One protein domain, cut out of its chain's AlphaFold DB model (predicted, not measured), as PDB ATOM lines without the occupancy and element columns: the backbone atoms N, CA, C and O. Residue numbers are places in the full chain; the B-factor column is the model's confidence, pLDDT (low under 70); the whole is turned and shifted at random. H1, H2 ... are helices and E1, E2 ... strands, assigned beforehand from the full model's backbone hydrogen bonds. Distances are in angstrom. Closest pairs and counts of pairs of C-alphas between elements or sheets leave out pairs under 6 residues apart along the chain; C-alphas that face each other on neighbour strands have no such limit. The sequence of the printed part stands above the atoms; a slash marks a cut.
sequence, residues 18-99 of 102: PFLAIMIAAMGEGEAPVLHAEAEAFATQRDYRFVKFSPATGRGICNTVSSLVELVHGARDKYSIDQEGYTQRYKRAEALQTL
ATOM      1  N   PRO A  18      17.085  33.741  15.907       60.28
ATOM      2  CA  PRO A  18      16.374  32.991  14.884       60.28
ATOM      3  C   PRO A  18      15.956  33.915  13.743       60.28
ATOM      4  O   PRO A  18      15.539  35.055  13.957       60.28
ATOM      5  N   PHE A  19      16.062  33.407  12.520       66.44
ATOM      6  CA  PHE A  19      15.675  34.137  11.329       66.44
ATOM      7  C   PHE A  19      14.164  34.083  11.236       66.44
ATOM      8  O   PHE A  19      13.577  33.012  11.078       66.44
ATOM      9  N   LEU A  20      13.541  35.249  11.352       70.19
ATOM     10  CA  LEU A  20      12.118  35.404  11.140       70.19
ATOM     11  C   LEU A  20      11.908  36.053   9.773       70.19
ATOM     12  O   LEU A  20      12.168  37.242   9.610       70.19
ATOM     13  N   ALA A  21      11.416  35.272   8.815       76.19
ATOM     14  CA  ALA A  21      10.836  35.792   7.584       76.19
ATOM     15  C   ALA A  21       9.316  35.689   7.658       76.19
ATOM     16  O   ALA A  21       8.770  34.675   8.091       76.19
ATOM     17  N   ILE A  22       8.639  36.745   7.220       81.81
ATOM     18  CA  ILE A  22       7.183  36.801   7.131       81.81
ATOM     19  C   ILE A  22       6.816  36.934   5.655       81.81
ATOM     20  O   ILE A  22       7.410  37.728   4.922       81.81
ATOM     21  N   MET A  23       5.840  36.135   5.230       87.25
ATOM     22  CA  MET A  23       5.311  36.144   3.875       87.25
ATOM     23  C   MET A  23       3.796  36.317   3.921       87.25
ATOM     24  O   MET A  23       3.117  35.630   4.684       87.25
ATOM     25  N   ILE A  24       3.274  37.234   3.113       88.38
ATOM     26  CA  ILE A  24       1.842  37.469   2.942       88.38
ATOM     27  C   ILE A  24       1.420  36.878   1.606       88.38
ATOM     28  O   ILE A  24       1.921  37.278   0.557       88.38
ATOM     29  N   ALA A  25       0.500  35.919   1.664       87.94
ATOM     30  CA  ALA A  25       0.006  35.201   0.502       87.94
ATOM     31  C   ALA A  25      -1.415  35.635   0.138       87.94
ATOM     32  O   ALA A  25      -2.341  35.476   0.931       87.94
ATOM     33  N   ALA A  26      -1.591  36.118  -1.090       89.25
ATOM     34  CA  ALA A  26      -2.898  36.309  -1.700       89.25
ATOM     35  C   ALA A  26      -3.302  35.029  -2.451       89.25
ATOM     36  O   ALA A  26      -2.717  34.696  -3.488       89.25
ATOM     37  N   MET A  27      -4.282  34.308  -1.899       83.50
ATOM     38  CA  MET A  27      -4.818  33.066  -2.457       83.50
ATOM     39  C   MET A  27      -6.195  33.309  -3.081       83.50
ATOM     40  O   MET A  27      -7.162  33.543  -2.362       83.50
ATOM     41  N   GLY A  28      -6.296  33.194  -4.407       69.62
ATOM     42  CA  GLY A  28      -7.582  33.127  -5.117       69.62
ATOM     43  C   GLY A  28      -7.946  34.325  -6.004       69.62
ATOM     44  O   GLY A  28      -7.282  35.359  -6.016       69.62
ATOM     45  N   GLU A  29      -9.014  34.128  -6.784       63.06
ATOM     46  CA  GLU A  29      -9.602  35.084  -7.743       63.06
ATOM     47  C   GLU A  29     -10.961  35.649  -7.265       63.06
ATOM     48  O   GLU A  29     -11.636  36.344  -8.018       63.06
ATOM     49  N   GLY A  30     -11.380  35.345  -6.029       63.25
ATOM     50  CA  GLY A  30     -12.640  35.822  -5.440       63.25
ATOM     51  C   GLY A  30     -12.513  37.162  -4.705       63.25
ATOM     52  O   GLY A  30     -11.414  37.704  -4.574       63.25
ATOM     53  N   GLU A  31     -13.635  37.676  -4.187       61.50
ATOM     54  CA  GLU A  31     -13.635  38.833  -3.283       61.50
ATOM     55  C   GLU A  31     -12.852  38.493  -2.012       61.50
ATOM     56  O   GLU A  31     -13.315  37.783  -1.119       61.50
ATOM     57  N   ALA A  32     -11.615  38.974  -1.958       70.75
ATOM     58  CA  ALA A  32     -10.822  38.935  -0.751       70.75
ATOM     59  C   ALA A  32     -11.300  40.051   0.195       70.75
ATOM     60  O   ALA A  32     -11.596  41.154  -0.267       70.75
ATOM     61  N   PRO A  33     -11.295  39.823   1.519       77.19
ATOM     62  CA  PRO A  33     -11.616  40.862   2.501       77.19
ATOM     63  C   PRO A  33     -10.591  42.009   2.517       77.19
ATOM     64  O   PRO A  33     -10.804  43.010   3.191       77.19
ATOM     65  N   VAL A  34      -9.471  41.852   1.803       82.12
ATOM     66  CA  VAL A  34      -8.395  42.836   1.673       82.12
ATOM     67  C   VAL A  34      -8.034  42.971   0.199       82.12
ATOM     68  O   VAL A  34      -7.853  41.969  -0.501       82.12
ATOM     69  N   LEU A  35      -7.895  44.209  -0.273       85.56
ATOM     70  CA  LEU A  35      -7.448  44.475  -1.636       85.56
ATOM     71  C   LEU A  35      -5.994  44.026  -1.815       85.56
ATOM     72  O   LEU A  35      -5.144  44.240  -0.953       85.56
ATOM     73  N   HIS A  36      -5.678  43.457  -2.978       87.31
ATOM     74  CA  HIS A  36      -4.319  42.986  -3.272       87.31
ATOM     75  C   HIS A  36      -3.270  44.095  -3.112       87.31
ATOM     76  O   HIS A  36      -2.233  43.866  -2.500       87.31
ATOM     77  N   ALA A  37      -3.575  45.298  -3.607       88.62
ATOM     78  CA  ALA A  37      -2.689  46.453  -3.502       88.62
ATOM     79  C   ALA A  37      -2.439  46.873  -2.043       88.62
ATOM     80  O   ALA A  37      -1.340  47.296  -1.698       88.62
ATOM     81  N   GLU A  38      -3.438  46.724  -1.172       90.62
ATOM     82  CA  GLU A  38      -3.310  47.046   0.250       90.62
ATOM     83  C   GLU A  38      -2.427  46.020   0.971       90.62
ATOM     84  O   GLU A  38      -1.522  46.390   1.721       90.62
ATOM     85  N   ALA A  39      -2.631  44.729   0.692       89.62
ATOM     86  CA  ALA A  39      -1.803  43.660   1.243       89.62
ATOM     87  C   ALA A  39      -0.338  43.753   0.773       89.62
ATOM     88  O   ALA A  39       0.581  43.537   1.568       89.62
ATOM     89  N   GLU A  40      -0.110  44.111  -0.492       92.06
ATOM     90  CA  GLU A  40       1.226  44.325  -1.056       92.06
ATOM     91  C   GLU A  40       1.916  45.554  -0.444       92.06
ATOM     92  O   GLU A  40       3.083  45.476  -0.043       92.06
ATOM     93  N   ALA A  41       1.193  46.668  -0.293       93.19
ATOM     94  CA  ALA A  41       1.711  47.871   0.355       93.19
ATOM     95  C   ALA A  41       2.079  47.609   1.824       93.19
ATOM     96  O   ALA A  41       3.153  48.016   2.276       93.19
ATOM     97  N   PHE A  42       1.235  46.875   2.555       90.88
ATOM     98  CA  PHE A  42       1.516  46.475   3.932       90.88
ATOM     99  C   PHE A  42       2.764  45.587   4.030       90.88
ATOM    100  O   PHE A  42       3.605  45.805   4.905       90.88
ATOM    101  N   ALA A  43       2.909  44.605   3.134       90.62
ATOM    102  CA  ALA A  43       4.084  43.739   3.107       90.62
ATOM    103  C   ALA A  43       5.361  44.543   2.825       90.62
ATOM    104  O   ALA A  43       6.333  44.434   3.570       90.62
ATOM    105  N   THR A  44       5.320  45.426   1.826       90.88
ATOM    106  CA  THR A  44       6.445  46.291   1.446       90.88
ATOM    107  C   THR A  44       6.864  47.213   2.591       90.88
ATOM    108  O   THR A  44       8.046  47.298   2.912       90.88
ATOM    109  N   GLN A  45       5.908  47.858   3.271       92.06
ATOM    110  CA  GLN A  45       6.199  48.759   4.392       92.06
ATOM    111  C   GLN A  45       6.917  48.054   5.555       92.06
ATOM    112  O   GLN A  45       7.621  48.691   6.340       92.06
ATOM    113  N   ARG A  46       6.714  46.743   5.702       85.81
ATOM    114  CA  ARG A  46       7.237  45.941   6.810       85.81
ATOM    115  C   ARG A  46       8.432  45.068   6.432       85.81
ATOM    116  O   ARG A  46       8.877  44.304   7.285       85.81
ATOM    117  N   ASP A  47       8.935  45.190   5.203       85.25
ATOM    118  CA  ASP A  47       9.979  44.321   4.645       85.25
ATOM    119  C   ASP A  47       9.585  42.827   4.678       85.25
ATOM    120  O   ASP A  47      10.362  41.933   5.013       85.25
ATOM    121  N   TYR A  48       8.313  42.545   4.385       88.12
ATOM    122  CA  TYR A  48       7.782  41.192   4.231       88.12
ATOM    123  C   TYR A  48       7.691  40.835   2.750       88.12
ATOM    124  O   TYR A  48       7.461  41.698   1.902       88.12
ATOM    125  N   ARG A  49       7.787  39.542   2.421       89.06
ATOM    126  CA  ARG A  49       7.514  39.104   1.045       89.06
ATOM    127  C   ARG A  49       6.016  39.031   0.793       89.06
ATOM    128  O   ARG A  49       5.291  38.376   1.536       89.06
ATOM    129  N   PHE A  50       5.571  39.638  -0.297       91.50
ATOM    130  CA  PHE A  50       4.233  39.436  -0.832       91.50
ATOM    131  C   PHE A  50       4.277  38.405  -1.962       91.50
ATOM    132  O   PHE A  50       5.154  38.457  -2.823       91.50
ATOM    133  N   VAL A  51       3.343  37.458  -1.953       91.38
ATOM    134  CA  VAL A  51       3.203  36.444  -3.003       91.38
ATOM    135  C   VAL A  51       1.746  36.302  -3.406       91.38
ATOM    136  O   VAL A  51       0.834  36.433  -2.589       91.38
ATOM    137  N   LYS A  52       1.526  35.982  -4.679       90.25
ATOM    138  CA  LYS A  52       0.201  35.704  -5.225       90.25
ATOM    139  C   LYS A  52       0.205  34.340  -5.890       90.25
ATOM    140  O   LYS A  52       1.048  34.071  -6.748       90.25
ATOM    141  N   PHE A  53      -0.762  33.504  -5.530       89.88
ATOM    142  CA  PHE A  53      -0.958  32.228  -6.201       89.88
ATOM    143  C   PHE A  53      -2.430  31.821  -6.260       89.88
ATOM    144  O   PHE A  53      -3.274  32.279  -5.492       89.88
ATOM    145  N   SER A  54      -2.740  30.950  -7.214       88.12
ATOM    146  CA  SER A  54      -4.060  30.360  -7.394       88.12
ATOM    147  C   SER A  54      -3.954  28.862  -7.123       88.12
ATOM    148  O   SER A  54      -3.366  28.146  -7.935       88.12
ATOM    149  N   PRO A  55      -4.518  28.366  -6.008       85.62
ATOM    150  CA  PRO A  55      -4.570  26.933  -5.734       85.62
ATOM    151  C   PRO A  55      -5.312  26.160  -6.830       85.62
ATOM    152  O   PRO A  55      -4.928  25.049  -7.167       85.62
ATOM    153  N   ALA A  56      -6.346  26.775  -7.416       88.06
ATOM    154  CA  ALA A  56      -7.193  26.150  -8.428       88.06
ATOM    155  C   ALA A  56      -6.472  25.936  -9.767       88.06
ATOM    156  O   ALA A  56      -6.664  24.913 -10.415       88.06
ATOM    157  N   THR A  57      -5.640  26.893 -10.188       89.69
ATOM    158  CA  THR A  57      -4.936  26.827 -11.486       89.69
ATOM    159  C   THR A  57      -3.467  26.426 -11.355       89.69
ATOM    160  O   THR A  57      -2.781  26.251 -12.358       89.69
ATOM    161  N   GLY A  58      -2.943  26.357 -10.131       88.56
ATOM    162  CA  GLY A  58      -1.518  26.180  -9.855       88.56
ATOM    163  C   GLY A  58      -0.649  27.411 -10.154       88.56
ATOM    164  O   GLY A  58       0.553  27.405  -9.869       88.56
ATOM    165  N   ARG A  59      -1.217  28.492 -10.708       90.38
ATOM    166  CA  ARG A  59      -0.469  29.700 -11.079       90.38
ATOM    167  C   ARG A  59       0.210  30.305  -9.852       90.38
ATOM    168  O   ARG A  59      -0.442  30.559  -8.846       90.38
ATOM    169  N   GLY A  60       1.509  30.579  -9.953       89.56
ATOM    170  CA  GLY A  60       2.277  31.267  -8.908       89.56
ATOM    171  C   GLY A  60       2.734  30.389  -7.735       89.56
ATOM    172  O   GLY A  60       3.503  30.872  -6.906       89.56
ATOM    173  N   ILE A  61       2.345  29.106  -7.675       90.56
ATOM    174  CA  ILE A  61       2.762  28.194  -6.594       90.56
ATOM    175  C   ILE A  61       4.277  27.977  -6.621       90.56
ATOM    176  O   ILE A  61       4.936  28.204  -5.610       90.56
ATOM    177  N   CYS A  62       4.851  27.614  -7.774       91.56
ATOM    178  CA  CYS A  62       6.299  27.398  -7.884       91.56
ATOM    179  C   CYS A  62       7.090  28.653  -7.494       91.56
ATOM    180  O   CYS A  62       8.019  28.562  -6.704       91.56
ATOM    181  N   ASN A  63       6.669  29.832  -7.960       89.88
ATOM    182  CA  ASN A  63       7.318  31.098  -7.607       89.88
ATOM    183  C   ASN A  63       7.230  31.388  -6.102       89.88
ATOM    184  O   ASN A  63       8.191  31.880  -5.514       89.88
ATOM    185  N   THR A  64       6.099  31.064  -5.472       90.25
ATOM    186  CA  THR A  64       5.899  31.212  -4.023       90.25
ATOM    187  C   THR A  64       6.831  30.289  -3.239       90.25
ATOM    188  O   THR A  64       7.512  30.736  -2.317       90.25
ATOM    189  N   VAL A  65       6.920  29.018  -3.638       89.12
ATOM    190  CA  VAL A  65       7.815  28.038  -3.011       89.12
ATOM    191  C   VAL A  65       9.277  28.437  -3.202       89.12
ATOM    192  O   VAL A  65      10.018  28.483  -2.224       89.12
ATOM    193  N   SER A  66       9.687  28.808  -4.417       87.81
ATOM    194  CA  SER A  66      11.046  29.290  -4.682       87.81
ATOM    195  C   SER A  66      11.376  30.527  -3.848       87.81
ATOM    196  O   SER A  66      12.439  30.584  -3.244       87.81
ATOM    197  N   SER A  67      10.435  31.469  -3.713       87.44
ATOM    198  CA  SER A  67      10.598  32.655  -2.860       87.44
ATOM    199  C   SER A  67      10.824  32.297  -1.387       87.44
ATOM    200  O   SER A  67      11.620  32.942  -0.708       87.44
ATOM    201  N   LEU A  68      10.131  31.271  -0.879       85.69
ATOM    202  CA  LEU A  68      10.331  30.771   0.481       85.69
ATOM    203  C   LEU A  68      11.714  30.130   0.639       85.69
ATOM    204  O   LEU A  68      12.413  30.409   1.611       85.69
ATOM    205  N   VAL A  69      12.117  29.300  -0.323       84.88
ATOM    206  CA  VAL A  69      13.435  28.651  -0.336       84.88
ATOM    207  C   VAL A  69      14.547  29.701  -0.378       84.88
ATOM    208  O   VAL A  69      15.464  29.635   0.433       84.88
ATOM    209  N   GLU A  70      14.440  30.716  -1.237       84.81
ATOM    210  CA  GLU A  70      15.381  31.842  -1.307       84.81
ATOM    211  C   GLU A  70      15.509  32.582   0.029       84.81
ATOM    212  O   GLU A  70      16.623  32.874   0.458       84.81
ATOM    213  N   LEU A  71      14.393  32.853   0.715       80.12
ATOM    214  CA  LEU A  71      14.412  33.496   2.034       80.12
ATOM    215  C   LEU A  71      15.168  32.653   3.065       80.12
ATOM    216  O   LEU A  71      15.992  33.178   3.812       80.12
ATOM    217  N   VAL A  72      14.908  31.345   3.096       77.25
ATOM    218  CA  VAL A  72      15.559  30.419   4.031       77.25
ATOM    219  C   VAL A  72      17.046  30.254   3.703       77.25
ATOM    220  O   VAL A  72      17.880  30.243   4.609       77.25
ATOM    221  N   HIS A  73      17.407  30.167   2.424       75.00
ATOM    222  CA  HIS A  73      18.803  30.078   1.998       75.00
ATOM    223  C   HIS A  73      19.570  31.379   2.256       75.00
ATOM    224  O   HIS A  73      20.650  31.329   2.833       75.00
ATOM    225  N   GLY A  74      18.993  32.542   1.949       70.19
ATOM    226  CA  GLY A  74      19.613  33.834   2.262       70.19
ATOM    227  C   GLY A  74      19.786  34.072   3.767       70.19
ATOM    228  O   GLY A  74      20.666  34.820   4.189       70.19
ATOM    229  N   ALA A  75      18.977  33.418   4.604       69.12
ATOM    230  CA  ALA A  75      19.186  33.392   6.046       69.12
ATOM    231  C   ALA A  75      20.316  32.460   6.476       69.12
ATOM    232  O   ALA A  75      21.029  32.767   7.428       69.12
ATOM    233  N   ARG A  76      20.483  31.325   5.790       63.16
ATOM    234  CA  ARG A  76      21.531  30.343   6.079       63.16
ATOM    235  C   ARG A  76      22.920  30.968   6.005       63.16
ATOM    236  O   ARG A  76      23.729  30.684   6.877       63.16
ATOM    237  N   ASP A  77      23.156  31.855   5.042       57.06
ATOM    238  CA  ASP A  77      24.448  32.535   4.868       57.06
ATOM    239  C   ASP A  77      24.721  33.601   5.946       57.06
ATOM    240  O   ASP A  77      25.864  34.009   6.149       57.06
ATOM    241  N   LYS A  78      23.687  34.032   6.687       53.78
ATOM    242  CA  LYS A  78      23.823  34.925   7.855       53.78
ATOM    243  C   LYS A  78      24.222  34.181   9.128       53.78
ATOM    244  O   LYS A  78      24.511  34.813  10.143       53.78
ATOM    245  N   TYR A  79      24.235  32.854   9.087       53.84
ATOM    246  CA  TYR A  79      24.708  32.016  10.171       53.84
ATOM    247  C   TYR A  79      26.032  31.405   9.748       53.84
ATOM    248  O   TYR A  79      26.093  30.673   8.763       53.84
ATOM    249  N   SER A  80      27.101  31.688  10.499       49.53
ATOM    250  CA  SER A  80      28.318  30.894  10.371       49.53
ATOM    251  C   SER A  80      27.911  29.427  10.485       49.53
ATOM    252  O   SER A  80      27.095  29.074  11.342       49.53
ATOM    253  N   ILE A  81      28.394  28.589   9.564       50.97
ATOM    254  CA  ILE A  81      28.226  27.141   9.664       50.97
ATOM    255  C   ILE A  81      28.873  26.747  10.989       50.97
ATOM    256  O   ILE A  81      30.088  26.633  11.104       50.97
ATOM    257  N   ASP A  82      28.031  26.651  12.006       50.75
ATOM    258  CA  ASP A  82      28.372  26.205  13.334       50.75
ATOM    259  C   ASP A  82      28.960  24.793  13.196       50.75
ATOM    260  O   ASP A  82      28.291  23.879  12.702       50.75
ATOM    261  N   GLN A  83      30.229  24.634  13.581       46.00
ATOM    262  CA  GLN A  83      30.922  23.344  13.615       46.00
ATOM    263  C   GLN A  83      30.261  22.349  14.596       46.00
ATOM    264  O   GLN A  83      30.485  21.148  14.482       46.00
ATOM    265  N   GLU A  84      29.374  22.807  15.485       50.19
ATOM    266  CA  GLU A  84      28.543  22.028  16.420       50.19
ATOM    267  C   GLU A  84      27.063  21.925  15.978       50.19
ATOM    268  O   GLU A  84      26.178  21.546  16.756       50.19
ATOM    269  N   GLY A  85      26.780  22.230  14.706       55.75
ATOM    270  CA  GLY A  85      25.463  22.579  14.166       55.75
ATOM    271  C   GLY A  85      24.308  21.580  14.309       55.75
ATOM    272  O   GLY A  85      23.205  21.898  13.872       55.75
ATOM    273  N   TYR A  86      24.487  20.398  14.898       54.75
ATOM    274  CA  TYR A  86      23.382  19.468  15.159       54.75
ATOM    275  C   TYR A  86      22.672  19.767  16.488       54.75
ATOM    276  O   TYR A  86      21.449  19.918  16.526       54.75
ATOM    277  N   THR A  87      23.431  19.949  17.570       56.38
ATOM    278  CA  THR A  87      22.887  20.139  18.925       56.38
ATOM    279  C   THR A  87      22.154  21.473  19.056       56.38
ATOM    280  O   THR A  87      21.066  21.547  19.631       56.38
ATOM    281  N   GLN A  88      22.704  22.534  18.462       58.94
ATOM    282  CA  GLN A  88      22.067  23.852  18.416       58.94
ATOM    283  C   GLN A  88      20.773  23.847  17.592       58.94
ATOM    284  O   GLN A  88      19.790  24.473  17.991       58.94
ATOM    285  N   ARG A  89      20.730  23.115  16.468       60.75
ATOM    286  CA  ARG A  89      19.504  22.968  15.663       60.75
ATOM    287  C   ARG A  89      18.413  22.226  16.429       60.75
ATOM    288  O   ARG A  89      17.267  22.665  16.399       60.75
ATOM    289  N   TYR A  90      18.769  21.157  17.138       57.69
ATOM    290  CA  TYR A  90      17.819  20.370  17.925       57.69
ATOM    291  C   TYR A  90      17.186  21.196  19.055       57.69
ATOM    292  O   TYR A  90      15.965  21.256  19.165       57.69
ATOM    293  N   LYS A  91      18.000  21.950  19.810       60.84
ATOM    294  CA  LYS A  91      17.511  22.862  20.862       60.84
ATOM    295  C   LYS A  91      16.559  23.935  20.319       60.84
ATOM    296  O   LYS A  91      15.558  24.258  20.952       60.84
ATOM    297  N   ARG A  92      16.838  24.477  19.124       61.47
ATOM    298  CA  ARG A  92      15.941  25.440  18.455       61.47
ATOM    299  C   ARG A  92      14.625  24.793  18.016       61.47
ATOM    300  O   ARG A  92      13.583  25.433  18.123       61.47
ATOM    301  N   ALA A  93      14.659  23.545  17.547       57.72
ATOM    302  CA  ALA A  93      13.462  22.806  17.148       57.72
ATOM    303  C   ALA A  93      12.544  22.489  18.346       57.72
ATOM    304  O   ALA A  93      11.340  22.725  18.256       57.72
ATOM    305  N   GLU A  94      13.091  22.056  19.488       61.06
ATOM    306  CA  GLU A  94      12.326  21.867  20.739       61.06
ATOM    307  C   GLU A  94      11.696  23.177  21.239       61.06
ATOM    308  O   GLU A  94      10.521  23.225  21.617       61.06
ATOM    309  N   ALA A  95      12.450  24.279  21.182       58.22
ATOM    310  CA  ALA A  95      11.942  25.596  21.558       58.22
ATOM    311  C   ALA A  95      10.798  26.082  20.643       58.22
ATOM    312  O   ALA A  95       9.952  26.857  21.085       58.22
ATOM    313  N   LEU A  96      10.746  25.623  19.387       54.44
ATOM    314  CA  LEU A  96       9.645  25.914  18.466       54.44
ATOM    315  C   LEU A  96       8.421  25.020  18.711       54.44
ATOM    316  O   LEU A  96       7.301  25.518  18.649       54.44
ATOM    317  N   GLN A  97       8.607  23.738  19.040       54.47
ATOM    318  CA  GLN A  97       7.493  22.827  19.355       54.47
ATOM    319  C   GLN A  97       6.705  23.274  20.592       54.47
ATOM    320  O   GLN A  97       5.483  23.179  20.620       54.47
ATOM    321  N   THR A  98       7.384  23.850  21.584       54.84
ATOM    322  CA  THR A  98       6.741  24.390  22.796       54.84
ATOM    323  C   THR A  98       5.902  25.658  22.560       54.84
ATOM    324  O   THR A  98       5.223  26.117  23.478       54.84
ATOM    325  N   LEU A  99       5.918  26.234  21.350       48.44
ATOM    326  CA  LEU A  99       5.123  27.414  20.973       48.44
ATOM    327  C   LEU A  99       3.793  27.068  20.280       48.44
ATOM    328  O   LEU A  99       2.977  27.967  20.069       48.44
TER     329      LEU A  99
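What this domain is: This is residues 18 to 99 of the 102 residues of an uncharacterized protein of Penicillium roqueforti (strain FM164) (UniProt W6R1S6). A narrow ladder of two parallel strands, E1 and E2, lies between two helices: H1 packs on one side of it, and the first part of H2 packs on the other side, mainly on E2. H2, the longest helix, runs on past the strands, and beyond it the chain turns back through H3 as a loose arm, whose residues 80 to 91 and 93 to 99 stick out from the body. The printed part has 82 residues with three named helices and two named strands, in the order E1, H1, E2, H2, H3; the sheet has the order E1, E2, is parallel, and the class is mixed, helices and strands. The whole is loose, with a radius of gyration of the C-alphas of 16.3 A, and elongated, spanning 49 by 27 by 26 A.

Where its parts are: From Pro 18 the printed part leads into E1, residues 23 to 27, 12.3 A long, with C-alpha 23 at (5.311, 36.144, 3.875). H1 holds residues 36 to 45 and is 14.2 A long. E2, residues 49 to 53, measures 13.1 A. H2, residues 61 to 76, is 22.7 A long and begins with C-alpha 61 at (2.762, 28.194, -6.594). H3, residues 87 to 97, measures 15.6 A and ends with C-alpha 97 at (7.493, 22.827, 19.355).

How they stand to each other: E1 and E2 are parallel neighbours, with 20 degrees between their directions. C-alphas 25 and 51 face each other at 4.9 A; N 24 and O 49 are within hydrogen-bond range at 2.8 A, as are N 51 and O 24 at 2.9 A. E1, H1 and E2 form a strand-helix-strand unit, two parallel neighbour strands with a helix between them along the chain, and its crossover is right-handed. The closest C-alphas of H1 and E2 are those of Glu 40 and Phe 50, 5.7 A apart; those of H1 and E1 are Ala 43 and Ile 24, at 6.7 A. The closest C-alphas of E2 and H2 are those of Phe 53 and Ile 61, 5.5 A apart. E1 and H2 are near each other, with 6 pairs of C-alphas within 10 A. H1 and H2 are apart, and H3 is apart from E1, H1, E2 and H2. In H1, H2 and H3 every O i to N i+4 pair is within hydrogen-bond range.

The domain as a whole: The two C-alphas farthest apart, those of Glu 31 and Gln 83, are 50.1 A from each other. Without the stretches that stand free, the body has 63 residues and spans 41 by 26 by 19 A. The printed part has no cut. The link H1 to E2 is tight, the other three links are short, and no link is long. The mean pLDDT of the printed part is 75.4; residues 18 to 19, 28 to 31 and 75 to 99 are under 70, and H3 has a mean of 58.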